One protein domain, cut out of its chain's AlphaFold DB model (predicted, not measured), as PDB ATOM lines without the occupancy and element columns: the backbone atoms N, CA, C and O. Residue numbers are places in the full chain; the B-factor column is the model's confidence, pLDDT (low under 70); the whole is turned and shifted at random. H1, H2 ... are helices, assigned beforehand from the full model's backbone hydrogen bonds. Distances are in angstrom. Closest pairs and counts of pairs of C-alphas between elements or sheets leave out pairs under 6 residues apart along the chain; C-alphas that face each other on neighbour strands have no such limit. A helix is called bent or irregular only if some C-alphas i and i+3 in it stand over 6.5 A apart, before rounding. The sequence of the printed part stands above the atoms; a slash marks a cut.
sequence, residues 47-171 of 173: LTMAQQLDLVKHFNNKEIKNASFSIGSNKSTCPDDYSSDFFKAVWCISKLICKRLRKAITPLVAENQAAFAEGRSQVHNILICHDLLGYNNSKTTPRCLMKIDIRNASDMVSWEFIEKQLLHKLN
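What this domain is: This is residues 47 to 171 of the 173 residues of the protein "uncharacterized protein LOC107808854" of Nicotiana tabacum (UniProt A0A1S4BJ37). A long helix, H3, has two short helices, H1 and H2, packed on different parts of it, while H4 reaches away as an arm that makes much of the length. Beyond the arm's tip, residues 137 to 142, the backbone folds back; residues 146 to 168, with H5 and most of H6, stand free, and the end of H6 comes near H1, leaving an open, loosely packed shape. The printed part has 125 residues with six named helices, in the order H1, H2, H3, H4, H5, H6, and no named strand; its class is all helix. It is only just loose, close to extended, with a radius of gyration of the C-alphas of 20.6 A and an elongated outline of 66 by 39 by 28 A.

Where its parts are: H1, residues 49 to 56, begins at C-alpha 49 (70.273, 35.789, 66.936) and is 10.7 A long. H2, residues 61 to 69, is 12.2 A long. H3, residues 84 to 108, is the longest at 35.2 A, from C-alpha 84 (57.871, 0.659, 59.993), with a kink of 30 degrees near residue 102. It is neither bent nor irregular, but only just: C-alphas 104 and 107 are 6.3 A apart. H4, residues 122 to 134, is 18.9 A long. H5, residues 153 to 156, is 5.1 A long. H6, residues 159 to 170, is 16.4 A long and ends at C-alpha 170 (64.187, 35.500, 60.488).

How they stand to each other: H1 touches H3 through residues 100 to 104 of H3 alone; the closest C-alphas, of Leu 55 and Arg 100, are 6.1 A apart. The two run opposite ways at a shallow tilt of 16 degrees. H2 touches H3 through residues 88 to 96 of H3 alone, the closest C-alphas, of Ala 67 and Cys 92, being 5.5 A apart. Their steep tilt of 69 degrees, opposite ways, is only just short of about perpendicular. H6 and H1 are close but not clearly touching, with the closest C-alphas, of Gln 52 and Leu 170, 6.8 A apart. H4 and H5 touch no helix. Every O i to N i+4 pair is within hydrogen-bond range in H1, H2, H4 and H6, and 18 of 21 are in H3; H5 is too short for such a pair.

The domain as a whole: The two C-alphas farthest apart, of Ser 83 and Lys 139, are 67.2 A from each other. The printed part has no cut. The links H2 to H3, H3 to H4 and H4 to H5 are long. Mean pLDDT of the printed part is 76.5; residues 71 to 89, 136 to 138 and 171 are under 70.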
ATOM      1  N   LEU A  47      62.751  36.824  66.415       80.44
ATOM      2  CA  LEU A  47      63.681  35.882  67.026       80.44
ATOM      3  C   LEU A  47      65.039  36.539  67.267       80.44
ATOM      4  O   LEU A  47      65.557  37.249  66.409       80.44
ATOM      5  N   THR A  48      65.631  36.270  68.428       83.94
ATOM      6  CA  THR A  48      66.998  36.711  68.717       83.94
ATOM      7  C   THR A  48      68.000  35.931  67.870       83.94
ATOM      8  O   THR A  48      67.730  34.802  67.456       83.94
ATOM      9  N   MET A  49      69.204  36.476  67.677       82.19
ATOM     10  CA  MET A  49      70.273  35.789  66.936       82.19
ATOM     11  C   MET A  49      70.565  34.389  67.503       82.19
ATOM     12  O   MET A  49      70.743  33.430  66.761       82.19
ATOM     13  N   ALA A  50      70.541  34.234  68.830       84.12
ATOM     14  CA  ALA A  50      70.723  32.934  69.473       84.12
ATOM     15  C   ALA A  50      69.605  31.937  69.114       84.12
ATOM     16  O   ALA A  50      69.880  30.764  68.864       84.12
ATOM     17  N   GLN A  51      68.349  32.395  69.048       83.69
ATOM     18  CA  GLN A  51      67.210  31.565  68.643       83.69
ATOM     19  C   GLN A  51      67.269  31.202  67.154       83.69
ATOM     20  O   GLN A  51      66.987  30.062  66.792       83.69
ATOM     21  N   GLN A  52      67.677  32.142  66.301       82.50
ATOM     22  CA  GLN A  52      67.877  31.906  64.869       82.50
ATOM     23  C   GLN A  52      68.983  30.872  64.626       82.50
ATOM     24  O   GLN A  52      68.800  29.936  63.849       82.50
ATOM     25  N   LEU A  53      70.101  30.978  65.348       84.25
ATOM     26  CA  LEU A  53      71.180  29.995  65.281       84.25
ATOM     27  C   LEU A  53      70.737  28.611  65.785       84.25
ATOM     28  O   LEU A  53      71.115  27.614  65.173       84.25
ATOM     29  N   ASP A  54      69.908  28.516  66.835       84.12
ATOM     30  CA  ASP A  54      69.365  27.224  67.309       84.12
ATOM     31  C   ASP A  54      68.470  26.550  66.252       84.12
ATOM     32  O   ASP A  54      68.469  25.322  66.137       84.12
ATOM     33  N   LEU A  55      67.747  27.336  65.441       82.38
ATOM     34  CA  LEU A  55      66.920  26.815  64.347       82.38
ATOM     35  C   LEU A  55      67.760  26.192  63.224       82.38
ATOM     36  O   LEU A  55      67.422  25.102  62.759       82.38
ATOM     37  N   VAL A  56      68.853  26.850  62.822       83.81
ATOM     38  CA  VAL A  56      69.697  26.437  61.678       83.81
ATOM     39  C   VAL A  56      70.768  25.405  62.067       83.81
ATOM     40  O   VAL A  56      71.308  24.706  61.212       83.81
ATOM     41  N   LYS A  57      71.073  25.255  63.360       85.12
ATOM     42  CA  LYS A  57      72.097  24.329  63.872       85.12
ATOM     43  C   LYS A  57      71.886  22.887  63.389       85.12
ATOM     44  O   LYS A  57      70.766  22.410  63.326       85.12
ATOM     45  N   HIS A  58      72.929  22.095  63.159       85.31
ATOM     46  CA  HIS A  58      72.731  20.661  62.884       85.31
ATOM     47  C   HIS A  58      72.175  19.900  64.102       85.31
ATOM     48  O   HIS A  58      72.480  20.229  65.251       85.31
ATOM     49  N   PHE A  59      71.320  18.898  63.869       85.94
ATOM     50  CA  PHE A  59      70.863  17.998  64.935       85.94
ATOM     51  C   PHE A  59      72.018  17.118  65.403       85.94
ATOM     52  O   PHE A  59      72.789  16.615  64.588       85.94
ATOM     53  N   ASN A  60      72.136  16.918  66.714       86.44
ATOM     54  CA  ASN A  60      73.173  16.042  67.255       86.44
ATOM     55  C   ASN A  60      72.663  14.603  67.463       86.44
ATOM     56  O   ASN A  60      71.467  14.352  67.623       86.44
ATOM     57  N   ASN A  61      73.592  13.646  67.535       82.44
ATOM     58  CA  ASN A  61      73.271  12.225  67.716       82.44
ATOM     59  C   ASN A  61      72.476  11.930  69.001       82.44
ATOM     60  O   ASN A  61      71.706  10.972  69.036       82.44
ATOM     61  N   LYS A  62      72.626  12.741  70.058       83.56
ATOM     62  CA  LYS A  62      71.868  12.587  71.311       83.56
ATOM     63  C   LYS A  62      70.405  12.994  71.129       83.56
ATOM     64  O   LYS A  62      69.516  12.304  71.619       83.56
ATOM     65  N   GLU A  63      70.140  14.074  70.400       81.81
ATOM     66  CA  GLU A  63      68.790  14.513  70.041       81.81
ATOM     67  C   GLU A  63      68.093  13.479  69.159       81.81
ATOM     68  O   GLU A  63      66.947  13.129  69.440       81.81
ATOM     69  N   ILE A  64      68.798  12.949  68.154       80.94
ATOM     70  CA  ILE A  64      68.286  11.907  67.253       80.94
ATOM     71  C   ILE A  64      67.916  10.648  68.040       80.94
ATOM     72  O   ILE A  64      66.792  10.156  67.926       80.94
ATOM     73  N   LYS A  65      68.823  10.167  68.902       79.81
ATOM     74  CA  LYS A  65      68.561   9.016  69.776       79.81
ATOM     75  C   LYS A  65      67.347   9.267  70.665       79.81
ATOM     76  O   LYS A  65      66.411   8.474  70.649       79.81
ATOM     77  N   ASN A  66      67.307  10.393  71.372       81.81
ATOM     78  CA  ASN A  66      66.186  10.717  72.253       81.81
ATOM     79  C   ASN A  66      64.853  10.791  71.492       81.81
ATOM     80  O   ASN A  66      63.856  10.256  71.970       81.81
ATOM     81  N   ALA A  67      64.814  11.415  70.311       80.06
ATOM     82  CA  ALA A  67      63.598  11.516  69.500       80.06
ATOM     83  C   ALA A  67      63.072  10.140  69.060       80.06
ATOM     84  O   ALA A  67      61.856   9.916  69.129       80.06
ATOM     85  N   SER A  68      63.989   9.237  68.692       72.94
ATOM     86  CA  SER A  68      63.710   7.842  68.337       72.94
ATOM     87  C   SER A  68      63.162   7.042  69.519       72.94
ATOM     88  O   SER A  68      62.096   6.441  69.418       72.94
ATOM     89  N   PHE A  69      63.794   7.137  70.694       73.75
ATOM     90  CA  PHE A  69      63.329   6.443  71.904       73.75
ATOM     91  C   PHE A  69      62.032   7.018  72.494       73.75
ATOM     92  O   PHE A  69      61.324   6.328  73.219       73.75
ATOM     93  N   SER A  70      61.668   8.261  72.162       71.06
ATOM     94  CA  SER A  70      60.412   8.887  72.613       71.06
ATOM     95  C   SER A  70      59.174   8.395  71.839       71.06
ATOM     96  O   SER A  70      58.114   9.031  71.888       71.06
ATOM     97  N   ILE A  71      59.304   7.383  70.979       64.56
ATOM     98  CA  ILE A  71      58.198   6.824  70.195       64.56
ATOM     99  C   ILE A  71      57.490   5.776  71.062       64.56
ATOM    100  O   ILE A  71      58.033   4.710  71.319       64.56
ATOM    101  N   GLY A  72      56.272   6.082  71.518       61.94
ATOM    102  CA  GLY A  72      55.407   5.073  72.129       61.94
ATOM    103  C   GLY A  72      55.000   4.033  71.084       61.94
ATOM    104  O   GLY A  72      54.599   4.406  69.983       61.94
ATOM    105  N   SER A  73      55.088   2.754  71.438       57.84
ATOM    106  CA  SER A  73      54.743   1.599  70.591       57.84
ATOM    107  C   SER A  73      53.260   1.519  70.208       57.84
ATOM    108  O   SER A  73      52.892   0.721  69.356       57.84
ATOM    109  N   ASN A  74      52.409   2.354  70.805       57.59
ATOM    110  CA  ASN A  74      50.955   2.305  70.672       57.59
ATOM    111  C   ASN A  74      50.403   3.292  69.620       57.59
ATOM    112  O   ASN A  74      49.381   3.937  69.849       57.59
ATOM    113  N   LYS A  75      51.119   3.499  68.505       57.97
ATOM    114  CA  LYS A  75      50.692   4.405  67.423       57.97
ATOM    115  C   LYS A  75      50.260   3.614  66.193       57.97
ATOM    116  O   LYS A  75      50.941   2.674  65.806       57.97
ATOM    117  N   SER A  76      49.146   4.028  65.594       59.53
ATOM    118  CA  SER A  76      48.523   3.380  64.440       59.53
ATOM    119  C   SER A  76      49.486   3.251  63.256       59.53
ATOM    120  O   SER A  76      50.120   4.228  62.856       59.53
ATOM    121  N   THR A  77      49.584   2.044  62.700       54.72
ATOM    122  CA  THR A  77      50.290   1.729  61.454       54.72
ATOM    123  C   THR A  77      49.499   2.264  60.260       54.72
ATOM    124  O   THR A  77      48.278   2.133  60.208       54.72
ATOM    125  N   CYS A  78      50.190   2.915  59.327       56.53
ATOM    126  CA  CYS A  78      49.597   3.494  58.124       56.53
ATOM    127  C   CYS A  78      49.265   2.377  57.100       56.53
ATOM    128  O   CYS A  78      49.964   1.363  57.096       56.53
ATOM    129  N   PRO A  79      48.202   2.502  56.276       57.44
ATOM    130  CA  PRO A  79      47.778   1.477  55.311       57.44
ATOM    131  C   PRO A  79      48.513   1.526  53.956       57.44
ATOM    132  O   PRO A  79      47.981   1.070  52.947       57.44
ATOM    133  N   ASP A  80      49.712   2.094  53.904       61.09
ATOM    134  CA  ASP A  80      50.590   2.118  52.737       61.09
ATOM    135  C   ASP A  80      51.844   1.275  53.026       61.09
ATOM    136  O   ASP A  80      52.419   1.384  54.103       61.09
ATOM    137  N   ASP A  81      52.252   0.422  52.078       58.66
ATOM    138  CA  ASP A  81      53.295  -0.633  52.151       58.66
ATOM    139  C   ASP A  81      54.724  -0.190  52.580       58.66
ATOM    140  O   ASP A  81      55.717  -0.887  52.358       58.66
ATOM    141  N   TYR A  82      54.890   0.970  53.212       64.06
ATOM    142  CA  TYR A  82      56.151   1.404  53.793       64.06
ATOM    143  C   TYR A  82      56.476   0.628  55.075       64.06
ATOM    144  O   TYR A  82      55.700   0.560  56.030       64.06
ATOM    145  N   SER A  83      57.703   0.103  55.137       62.88
ATOM    146  CA  SER A  83      58.233  -0.535  56.344       62.88
ATOM    147  C   SER A  83      58.208   0.427  57.540       62.88
ATOM    148  O   SER A  83      58.540   1.608  57.421       62.88
ATOM    149  N   SER A  84      57.890  -0.096  58.727       62.72
ATOM    150  CA  SER A  84      57.871   0.659  59.993       62.72
ATOM    151  C   SER A  84      59.166   1.444  60.272       62.72
ATOM    152  O   SER A  84      59.141   2.456  60.975       62.72
ATOM    153  N   ASP A  85      60.292   1.021  59.693       63.22
ATOM    154  CA  ASP A  85      61.582   1.696  59.822       63.22
ATOM    155  C   ASP A  85      61.647   3.024  59.053       63.22
ATOM    156  O   ASP A  85      62.257   3.981  59.540       63.22
ATOM    157  N   PHE A  86      60.945   3.138  57.919       66.06
ATOM    158  CA  PHE A  86      60.777   4.406  57.204       66.06
ATOM    159  C   PHE A  86      60.029   5.421  58.074       66.06
ATOM    160  O   PHE A  86      60.493   6.547  58.275       66.06
ATOM    161  N   PHE A  87      58.919   4.997  58.685       64.69
ATOM    162  CA  PHE A  87      58.149   5.852  59.585       64.69
ATOM    163  C   PHE A  87      58.946   6.256  60.821       64.69
ATOM    164  O   PHE A  87      58.877   7.414  61.223       64.69
ATOM    165  N   LYS A  88      59.763   5.365  61.400       66.38
ATOM    166  CA  LYS A  88      60.658   5.738  62.508       66.38
ATOM    167  C   LYS A  88      61.633   6.839  62.089       66.38
ATOM    168  O   LYS A  88      61.758   7.822  62.816       66.38
ATOM    169  N   ALA A  89      62.281   6.723  60.930       67.69
ATOM    170  CA  ALA A  89      63.249   7.714  60.458       67.69
ATOM    171  C   ALA A  89      62.599   9.078  60.150       67.69
ATOM    172  O   ALA A  89      63.025  10.104  60.688       67.69
ATOM    173  N   VAL A  90      61.525   9.097  59.355       70.62
ATOM    174  CA  VAL A  90      60.814  10.333  58.972       70.62
ATOM    175  C   VAL A  90      60.170  11.002  60.187       70.62
ATOM    176  O   VAL A  90      60.273  12.219  60.371       70.62
ATOM    177  N   TRP A  91      59.564  10.218  61.081       72.94
ATOM    178  CA  TRP A  91      58.951  10.742  62.299       72.94
ATOM    179  C   TRP A  91      59.988  11.330  63.258       72.94
ATOM    180  O   TRP A  91      59.717  12.341  63.909       72.94
ATOM    181  N   CYS A  92      61.182  10.734  63.351       78.25
ATOM    182  CA  CYS A  92      62.281  11.300  64.133       78.25
ATOM    183  C   CYS A  92      62.647  12.701  63.643       78.25
ATOM    184  O   CYS A  92      62.735  13.624  64.454       78.25
ATOM    185  N   ILE A  93      62.796  12.870  62.328       79.62
ATOM    186  CA  ILE A  93      63.120  14.162  61.712       79.62
ATOM    187  C   ILE A  93      62.003  15.174  61.989       79.62
ATOM    188  O   ILE A  93      62.272  16.262  62.501       79.62
ATOM    189  N   SER A  94      60.741  14.796  61.757       80.44
ATOM    190  CA  SER A  94      59.589  15.663  62.034       80.44
ATOM    191  C   SER A  94      59.521  16.086  63.509       80.44
ATOM    192  O   SER A  94      59.382  17.273  63.808       80.44
ATOM    193  N   LYS A  95      59.721  15.160  64.458       83.50
ATOM    194  CA  LYS A  95      59.764  15.471  65.900       83.50
ATOM    195  C   LYS A  95      60.869  16.457  66.256       83.50
ATOM    196  O   LYS A  95      60.649  17.349  67.075       83.50
ATOM    197  N   LEU A  96      62.056  16.271  65.689       85.88
ATOM    198  CA  LEU A  96      63.211  17.126  65.936       85.88
ATOM    199  C   LEU A  96      62.964  18.552  65.439       85.88
ATOM    200  O   LEU A  96      63.177  19.509  66.189       85.88
ATOM    201  N   ILE A  97      62.432  18.684  64.222       84.94
ATOM    202  CA  ILE A  97      62.027  19.968  63.644       84.94
ATOM    203  C   ILE A  97      60.930  20.609  64.501       84.94
ATOM    204  O   ILE A  97      61.094  21.743  64.947       84.94
ATOM    205  N   CYS A  98      59.867  19.869  64.834       85.06
ATOM    206  CA  CYS A  98      58.779  20.350  65.690       85.06
ATOM    207  C   CYS A  98      59.290  20.861  67.042       85.06
ATOM    208  O   CYS A  98      58.845  21.899  67.521       85.06
ATOM    209  N   LYS A  99      60.234  20.151  67.671       85.25
ATOM    210  CA  LYS A  99      60.809  20.546  68.962       85.25
ATOM    211  C   LYS A  99      61.552  21.881  68.872       85.25
ATOM    212  O   LYS A  99      61.445  22.691  69.789       85.25
ATOM    213  N   ARG A 100      62.299  22.116  67.791       86.25
ATOM    214  CA  ARG A 100      63.003  23.388  67.576       86.25
ATOM    215  C   ARG A 100      62.061  24.521  67.219       86.25
ATOM    216  O   ARG A 100      62.129  25.575  67.845       86.25
ATOM    217  N   LEU A 101      61.146  24.274  66.285       83.38
ATOM    218  CA  LEU A 101      60.120  25.241  65.908       83.38
ATOM    219  C   LEU A 101      59.304  25.667  67.120       83.38
ATOM    220  O   LEU A 101      59.059  26.851  67.286       83.38
ATOM    221  N   ARG A 102      58.967  24.744  68.024       83.00
ATOM    222  CA  ARG A 102      58.243  25.071  69.255       83.00
ATOM    223  C   ARG A 102      58.945  26.146  70.080       83.00
ATOM    224  O   ARG A 102      58.303  27.120  70.444       83.00
ATOM    225  N   LYS A 103      60.256  26.018  70.320       82.12
ATOM    226  CA  LYS A 103      61.022  27.027  71.074       82.12
ATOM    227  C   LYS A 103      60.990  28.405  70.412       82.12
ATOM    228  O   LYS A 103      61.000  29.410  71.111       82.12
ATOM    229  N   ALA A 104      60.989  28.440  69.081       81.69
ATOM    230  CA  ALA A 104      60.936  29.675  68.311       81.69
ATOM    231  C   ALA A 104      59.516  30.252  68.221       81.69
ATOM    232  O   ALA A 104      59.347  31.462  68.244       81.69
ATOM    233  N   ILE A 105      58.483  29.413  68.161       80.00
ATOM    234  CA  ILE A 105      57.088  29.848  68.054       80.00
ATOM    235  C   ILE A 105      56.585  30.413  69.382       80.00
ATOM    236  O   ILE A 105      55.895  31.424  69.358       80.00
ATOM    237  N   THR A 106      56.954  29.830  70.528       80.75
ATOM    238  CA  THR A 106      56.513  30.296  71.858       80.75
ATOM    239  C   THR A 106      56.666  31.813  72.084       80.75
ATOM    240  O   THR A 106      55.696  32.418  72.534       80.75
ATOM    241  N   PRO A 107      57.808  32.462  71.774       77.19
ATOM    242  CA  PRO A 107      57.939  33.918  71.894       77.19
ATOM    243  C   PRO A 107      57.249  34.707  70.768       77.19
ATOM    244  O   PRO A 107      57.047  35.908  70.908       77.19
ATOM    245  N   LEU A 108      56.911  34.071  69.640       77.50
ATOM    246  CA  LEU A 108      56.220  34.720  68.519       77.50
ATOM    247  C   LEU A 108      54.699  34.778  68.718       77.50
ATOM    248  O   LEU A 108      54.051  35.656  68.151       77.50
ATOM    249  N   VAL A 109      54.132  33.855  69.501       80.25
ATOM    250  CA  VAL A 109      52.695  33.813  69.804       80.25
ATOM    251  C   VAL A 109      52.352  34.703  70.996       80.25
ATOM    252  O   VAL A 109      52.965  34.611  72.064       80.25
ATOM    253  N   ALA A 110      51.323  35.535  70.836       78.12
ATOM    254  CA  ALA A 110      50.847  36.425  71.892       78.12
ATOM    255  C   ALA A 110      50.402  35.626  73.128       78.12
ATOM    256  O   ALA A 110      49.940  34.492  73.003       78.12
ATOM    257  N   GLU A 111      50.532  36.198  74.324       76.75
ATOM    258  CA  GLU A 111      50.262  35.500  75.594       76.75
ATOM    259  C   GLU A 111      48.821  34.981  75.709       76.75
ATOM    260  O   GLU A 111      48.586  33.919  76.280       76.75
ATOM    261  N   ASN A 112      47.871  35.674  75.079       75.25
ATOM    262  CA  ASN A 112      46.457  35.303  75.025       75.25
ATOM    263  C   ASN A 112      46.141  34.148  74.048       75.25
ATOM    264  O   ASN A 112      45.002  33.677  73.994       75.25
ATOM    265  N   GLN A 113      47.112  33.657  73.272       76.81
ATOM    266  CA  GLN A 113      46.955  32.446  72.465       76.81
ATOM    267  C   GLN A 113      47.242  31.217  73.334       76.81
ATOM    268  O   GLN A 113      48.391  30.800  73.490       76.81
ATOM    269  N   ALA A 114      46.187  30.651  73.923       73.50
ATOM    270  CA  ALA A 114      46.304  29.537  74.865       73.50
ATOM    271  C   ALA A 114      46.378  28.148  74.206       73.50
ATOM    272  O   ALA A 114      46.847  27.202  74.831       73.50
ATOM    273  N   ALA A 115      45.921  28.001  72.959       74.56
ATOM    274  CA  ALA A 115      45.947  26.722  72.253       74.56
ATOM    275  C   ALA A 115      47.330  26.451  71.634       74.56
ATOM    276  O   ALA A 115      47.966  27.359  71.106       74.56
ATOM    277  N   PHE A 116      47.770  25.188  71.668       73.06
ATOM    278  CA  PHE A 116      49.000  24.699  71.022       73.06
ATOM    279  C   PHE A 116      50.320  25.359  71.478       73.06
ATOM    280  O   PHE A 116      51.359  25.151  70.851       73.06
ATOM    281  N   ALA A 117      50.308  26.094  72.593       78.00
ATOM    282  CA  ALA A 117      51.490  26.655  73.236       78.00
ATOM    283  C   ALA A 117      51.790  25.898  74.539       78.00
ATOM    284  O   ALA A 117      50.947  25.791  75.427       78.00
ATOM    285  N   GLU A 118      53.000  25.347  74.646       74.81
ATOM    286  CA  GLU A 118      53.421  24.573  75.818       74.81
ATOM    287  C   GLU A 118      53.412  25.446  77.082       74.81
ATOM    288  O   GLU A 118      53.872  26.586  77.063       74.81
ATOM    289  N   GLY A 119      52.858  24.915  78.174       78.06
ATOM    290  CA  GLY A 119      52.711  25.643  79.437       78.06
ATOM    291  C   GLY A 119      51.528  26.616  79.493       78.06
ATOM    292  O   GLY A 119      51.313  27.221  80.539       78.06
ATOM    293  N   ARG A 120      50.732  26.753  78.421       82.06
ATOM    294  CA  ARG A 120      49.495  27.549  78.428       82.06
ATOM    295  C   ARG A 120      48.269  26.646  78.546       82.06
ATOM    296  O   ARG A 120      48.208  25.575  77.949       82.06
ATOM    297  N   SER A 121      47.291  27.088  79.333       82.75
ATOM    298  CA  SER A 121      46.031  26.369  79.533       82.75
ATOM    299  C   SER A 121      44.896  27.088  78.823       82.75
ATOM    300  O   SER A 121      44.652  28.266  79.078       82.75
ATOM    301  N   GLN A 122      44.146  26.362  77.992       80.12
ATOM    302  CA  GLN A 122      42.930  26.881  77.360       80.12
ATOM    303  C   GLN A 122      41.905  27.377  78.393       80.12
ATOM    304  O   GLN A 122      41.152  28.308  78.110       80.12
ATOM    305  N   VAL A 123      41.921  26.816  79.608       84.56
ATOM    306  CA  VAL A 123      41.059  27.244  80.720       84.56
ATOM    307  C   VAL A 123      41.306  28.707  81.094       84.56
ATOM    308  O   VAL A 123      40.361  29.411  81.432       84.56
ATOM    309  N   HIS A 124      42.538  29.205  80.966       83.44
ATOM    310  CA  HIS A 124      42.862  30.597  81.282       83.44
ATOM    311  C   HIS A 124      42.074  31.588  80.412       83.44
ATOM    312  O   HIS A 124      41.515  32.553  80.927       83.44
ATOM    313  N   ASN A 125      41.936  31.305  79.113       82.88
ATOM    314  CA  ASN A 125      41.141  32.143  78.212       82.88
ATOM    315  C   ASN A 125      39.647  32.115  78.563       82.88
ATOM    316  O   ASN A 125      38.966  33.122  78.398       82.88
ATOM    317  N   ILE A 126      39.140  30.984  79.064       85.88
ATOM    318  CA  ILE A 126      37.750  30.871  79.528       85.88
ATOM    319  C   ILE A 126      37.536  31.757  80.760       85.88
ATOM    320  O   ILE A 126      36.553  32.490  80.805       85.88
ATOM    321  N   LEU A 127      38.470  31.729  81.716       86.38
ATOM    322  CA  LEU A 127      38.417  32.564  82.920       86.38
ATOM    323  C   LEU A 127      38.485  34.058  82.582       86.38
ATOM    324  O   LEU A 127      37.641  34.815  83.047       86.38
ATOM    325  N   ILE A 128      39.398  34.473  81.693       84.69
ATOM    326  CA  ILE A 128      39.467  35.869  81.231       84.69
ATOM    327  C   ILE A 128      38.134  36.302  80.609       84.69
ATOM    328  O   ILE A 128      37.614  37.367  80.934       84.69
ATOM    329  N   CYS A 129      37.560  35.487  79.718       83.69
ATOM    330  CA  CYS A 129      36.264  35.790  79.110       83.69
ATOM    331  C   CYS A 129      35.145  35.883  80.154       83.69
ATOM    332  O   CYS A 129      34.318  36.790  80.073       83.69
ATOM    333  N   HIS A 130      35.119  34.972  81.128       84.75
ATOM    334  CA  HIS A 130      34.149  34.983  82.220       84.75
ATOM    335  C   HIS A 130      34.245  36.275  83.043       84.75
ATOM    336  O   HIS A 130      33.234  36.945  83.246       84.75
ATOM    337  N   ASP A 131      35.453  36.671  83.440       85.81
ATOM    338  CA  ASP A 131      35.674  37.883  84.228       85.81
ATOM    339  C   ASP A 131      35.282  39.136  83.438       85.81
ATOM    340  O   ASP A 131      34.569  39.996  83.952       85.81
ATOM    341  N   LEU A 132      35.652  39.214  82.154       83.06
ATOM    342  CA  LEU A 132      35.257  40.316  81.266       83.06
ATOM    343  C   LEU A 132      33.733  40.458  81.141       83.06
ATOM    344  O   LEU A 132      33.229  41.583  81.082       83.06
ATOM    345  N   LEU A 133      33.005  39.339  81.112       79.94
ATOM    346  CA  LEU A 133      31.542  39.318  81.073       79.94
ATOM    347  C   LEU A 133      30.916  39.658  82.432       79.94
ATOM    348  O   LEU A 133      29.870  40.302  82.463       79.94
ATOM    349  N   GLY A 134      31.563  39.298  83.543       75.62
ATOM    350  CA  GLY A 134      31.110  39.620  84.901       75.62
ATOM    351  C   GLY A 134      31.044  41.125  85.200       75.62
ATOM    352  O   GLY A 134      30.257  41.557  86.038       75.62
ATOM    353  N   TYR A 135      31.807  41.949  84.475       70.31
ATOM    354  CA  TYR A 135      31.746  43.416  84.566       70.31
ATOM    355  C   TYR A 135      30.640  44.055  83.706       70.31
ATOM    356  O   TYR A 135      30.560  45.285  83.603       70.31
ATOM    357  N   ASN A 136      29.795  43.257  83.053       68.75
ATOM    358  CA  ASN A 136      28.727  43.750  82.192       68.75
ATOM    359  C   ASN A 136      27.452  44.027  83.013       68.75
ATOM    360  O   ASN A 136      26.505  43.245  83.008       68.75
ATOM    361  N   ASN A 137      27.446  45.145  83.744       67.31
ATOM    362  CA  ASN A 137      26.314  45.593  84.562       67.31
ATOM    363  C   ASN A 137      25.602  46.784  83.904       67.31
ATOM    364  O   ASN A 137      26.211  47.531  83.148       67.31
ATOM    365  N   SER A 138      24.344  47.054  84.270       64.19
ATOM    366  CA  SER A 138      23.525  48.150  83.705       64.19
ATOM    367  C   SER A 138      24.104  49.570  83.851       64.19
ATOM    368  O   SER A 138      23.561  50.515  83.284       64.19
ATOM    369  N   LYS A 139      25.194  49.733  84.614       70.06
ATOM    370  CA  LYS A 139      25.911  50.997  84.848       70.06
ATOM    371  C   LYS A 139      27.192  51.147  84.019       70.06
ATOM    372  O   LYS A 139      27.849  52.178  84.129       70.06
ATOM    373  N   THR A 140      27.595  50.134  83.250       70.62
ATOM    374  CA  THR A 140      28.802  50.194  82.414       70.62
ATOM    375  C   THR A 140      28.463  50.586  80.978       70.62
ATOM    376  O   THR A 140      27.323  50.487  80.528       70.62
ATOM    377  N   THR A 141      29.461  51.093  80.251       77.56
ATOM    378  CA  THR A 141      29.317  51.411  78.826       77.56
ATOM    379  C   THR A 141      28.905  50.160  78.044       77.56
ATOM    380  O   THR A 141      29.439  49.090  78.347       77.56
ATOM    381  N   PRO A 142      28.046  50.272  77.015       74.50
ATOM    382  CA  PRO A 142      27.673  49.146  76.167       74.50
ATOM    383  C   PRO A 142      28.900  48.375  75.664       74.50
ATOM    384  O   PRO A 142      29.850  48.961  75.142       74.50
ATOM    385  N   ARG A 143      28.883  47.053  75.832       74.19
ATOM    386  CA  ARG A 143      29.956  46.136  75.427       74.19
ATOM    387  C   ARG A 143      29.381  45.005  74.587       74.19
ATOM    388  O   ARG A 143      28.260  44.566  74.826       74.19
ATOM    389  N   CYS A 144      30.160  44.513  73.625       76.38
ATOM    390  CA  CYS A 144      29.811  43.332  72.840       76.38
ATOM    391  C   CYS A 144      30.946  42.306  72.880       76.38
ATOM    392  O   CYS A 144      32.124  42.661  72.931       76.38
ATOM    393  N   LEU A 145      30.570  41.028  72.863       78.44
ATOM    394  CA  LEU A 145      31.484  39.911  72.667       78.44
ATOM    395  C   LEU A 145      31.287  39.400  71.241       78.44
ATOM    396  O   LEU A 145      30.183  39.003  70.875       78.44
ATOM    397  N   MET A 146      32.356  39.391  70.448       79.94
ATOM    398  CA  MET A 146      32.326  38.845  69.095       79.94
ATOM    399  C   MET A 146      33.029  37.489  69.077       79.94
ATOM    400  O   MET A 146      34.228  37.394  69.332       79.94
ATOM    401  N   LYS A 147      32.275  36.436  68.756       82.19
ATOM    402  CA  LYS A 147      32.833  35.117  68.458       82.19
ATOM    403  C   LYS A 147      33.068  35.027  66.952       82.19
ATOM    404  O   LYS A 147      32.116  35.084  66.181       82.19
ATOM    405  N   ILE A 148      34.328  34.886  66.555       84.31
ATOM    406  CA  ILE A 148      34.732  34.709  65.158       84.31
ATOM    407  C   ILE A 148      35.125  33.246  64.984       84.31
ATOM    408  O   ILE A 148      36.018  32.772  65.684       84.31
ATOM    409  N   ASP A 149      34.452  32.546  64.078       82.31
ATOM    410  CA  ASP A 149      34.801  31.181  63.687       82.31
ATOM    411  C   ASP A 149      35.383  31.196  62.270       82.31
ATOM    412  O   ASP A 149      34.847  31.851  61.374       82.31
ATOM    413  N   ILE A 150      36.516  30.528  62.083       82.25
ATOM    414  CA  ILE A 150      37.278  30.511  60.828       82.25
ATOM    415  C   ILE A 150      37.323  29.059  60.359       82.25
ATOM    416  O   ILE A 150      37.407  28.150  61.184       82.25
ATOM    417  N   ARG A 151      37.287  28.806  59.043       74.62
ATOM    418  CA  ARG A 151      37.437  27.421  58.568       74.62
ATOM    419  C   ARG A 151      38.814  26.876  58.906       74.62
ATOM    420  O   ARG A 151      39.743  27.619  59.222       74.62
ATOM    421  N   ASN A 152      38.919  25.556  58.799       75.81
ATOM    422  CA  ASN A 152      40.143  24.830  59.067       75.81
ATOM    423  C   ASN A 152      41.339  25.498  58.371       75.81
ATOM    424  O   ASN A 152      41.332  25.744  57.163       75.81
ATOM    425  N   ALA A 153      42.367  25.801  59.163       74.69
ATOM    426  CA  ALA A 153      43.566  26.472  58.693       74.69
ATOM    427  C   ALA A 153      44.247  25.685  57.562       74.69
ATOM    428  O   ALA A 153      44.770  26.295  56.635       74.69
ATOM    429  N   SER A 154      44.177  24.352  57.588       71.00
ATOM    430  CA  SER A 154      44.759  23.502  56.543       71.00
ATOM    431  C   SER A 154      44.163  23.749  55.154       71.00
ATOM    432  O   SER A 154      44.872  23.598  54.164       71.00
ATOM    433  N   ASP A 155      42.901  24.181  55.078       75.50
ATOM    434  CA  ASP A 155      42.192  24.398  53.810       75.50
ATOM    435  C   ASP A 155      42.294  25.855  53.323       75.50
ATOM    436  O   ASP A 155      42.015  26.159  52.164       75.50
ATOM    437  N   MET A 156      42.666  26.783  54.214       74.69
ATOM    438  CA  MET A 156      42.636  28.229  53.957       74.69
ATOM    439  C   MET A 156      44.005  28.907  53.933       74.69
ATOM    440  O   MET A 156      44.133  30.016  53.401       74.69
ATOM    441  N   VAL A 157      45.020  28.302  54.547       77.38
ATOM    442  CA  VAL A 157      46.336  28.925  54.690       77.38
ATOM    443  C   VAL A 157      47.111  28.841  53.376       77.38
ATOM    444  O   VAL A 157      47.304  27.776  52.801       77.38
ATOM    445  N   SER A 158      47.606  29.992  52.916       81.25
ATOM    446  CA  SER A 158      48.574  30.061  51.820       81.25
ATOM    447  C   SER A 158      49.976  29.765  52.352       81.25
ATOM    448  O   SER A 158      50.478  30.481  53.223       81.25
ATOM    449  N   TRP A 159      50.626  28.736  51.806       78.56
ATOM    450  CA  TRP A 159      52.009  28.390  52.146       78.56
ATOM    451  C   TRP A 159      52.991  29.522  51.830       78.56
ATOM    452  O   TRP A 159      53.826  29.847  52.670       78.56
ATOM    453  N   GLU A 160      52.819  30.190  50.687       80.38
ATOM    454  CA  GLU A 160      53.620  31.358  50.288       80.38
ATOM    455  C   GLU A 160      53.523  32.493  51.317       80.38
ATOM    456  O   GLU A 160      54.507  33.166  51.631       80.38
ATOM    457  N   PHE A 161      52.329  32.703  51.881       81.62
ATOM    458  CA  PHE A 161      52.140  33.691  52.934       81.62
ATOM    459  C   PHE A 161      52.918  33.315  54.200       81.62
ATOM    460  O   PHE A 161      53.627  34.161  54.744       81.62
ATOM    461  N   ILE A 162      52.819  32.061  54.654       78.88
ATOM    462  CA  ILE A 162      53.538  31.579  55.844       78.88
ATOM    463  C   ILE A 162      55.050  31.692  55.651       78.88
ATOM    464  O   ILE A 162      55.733  32.226  56.525       78.88
ATOM    465  N   GLU A 163      55.565  31.257  54.502       81.12
ATOM    466  CA  GLU A 163      56.984  31.359  54.164       81.12
ATOM    467  C   GLU A 163      57.465  32.813  54.217       81.12
ATOM    468  O   GLU A 163      58.433  33.126  54.914       81.12
ATOM    469  N   LYS A 164      56.737  33.733  53.574       81.75
ATOM    470  CA  LYS A 164      57.068  35.162  53.579       81.75
ATOM    471  C   LYS A 164      57.101  35.753  54.991       81.75
ATOM    472  O   LYS A 164      58.002  36.535  55.298       81.75
ATOM    473  N   GLN A 165      56.145  35.397  55.853       78.38
ATOM    474  CA  GLN A 165      56.120  35.883  57.239       78.38
ATOM    475  C   GLN A 165      57.264  35.298  58.076       78.38
ATOM    476  O   GLN A 165      57.905  36.029  58.832       78.38
ATOM    477  N   LEU A 166      57.557  34.004  57.924       76.25
ATOM    478  CA  LEU A 166      58.667  33.356  58.625       76.25
ATOM    479  C   LEU A 166      60.011  33.954  58.208       76.25
ATOM    480  O   LEU A 166      60.810  34.311  59.072       76.25
ATOM    481  N   LEU A 167      60.239  34.150  56.907       77.81
ATOM    482  CA  LEU A 167      61.447  34.800  56.399       77.81
ATOM    483  C   LEU A 167      61.586  36.230  56.925       77.81
ATOM    484  O   LEU A 167      62.678  36.622  57.330       77.81
ATOM    485  N   HIS A 168      60.494  36.996  56.995       77.56
ATOM    486  CA  HIS A 168      60.521  38.339  57.575       77.56
ATOM    487  C   HIS A 168      60.940  38.332  59.057       77.56
ATOM    488  O   HIS A 168      61.724  39.178  59.483       77.56
ATOM    489  N   LYS A 169      60.456  37.362  59.842       72.75
ATOM    490  CA  LYS A 169      60.816  37.193  61.262       72.75
ATOM    491  C   LYS A 169      62.226  36.637  61.484       72.75
ATOM    492  O   LYS A 169      62.752  36.751  62.591       72.75
ATOM    493  N   LEU A 170      62.828  36.040  60.458       71.00
ATOM    494  CA  LEU A 170      64.187  35.500  60.488       71.00
ATOM    495  C   LEU A 170      65.236  36.482  59.938       71.00
ATOM    496  O   LEU A 170      66.373  36.441  60.383       71.00
ATOM    497  N   ASN A 171      64.880  37.382  59.015       65.62
ATOM    498  CA  ASN A 171      65.840  38.227  58.295       65.62
ATOM    499  C   ASN A 171      65.548  39.729  58.425       65.62
ATOM    500  O   ASN A 171      65.135  40.384  57.464       65.62
TER     501      ASN A 171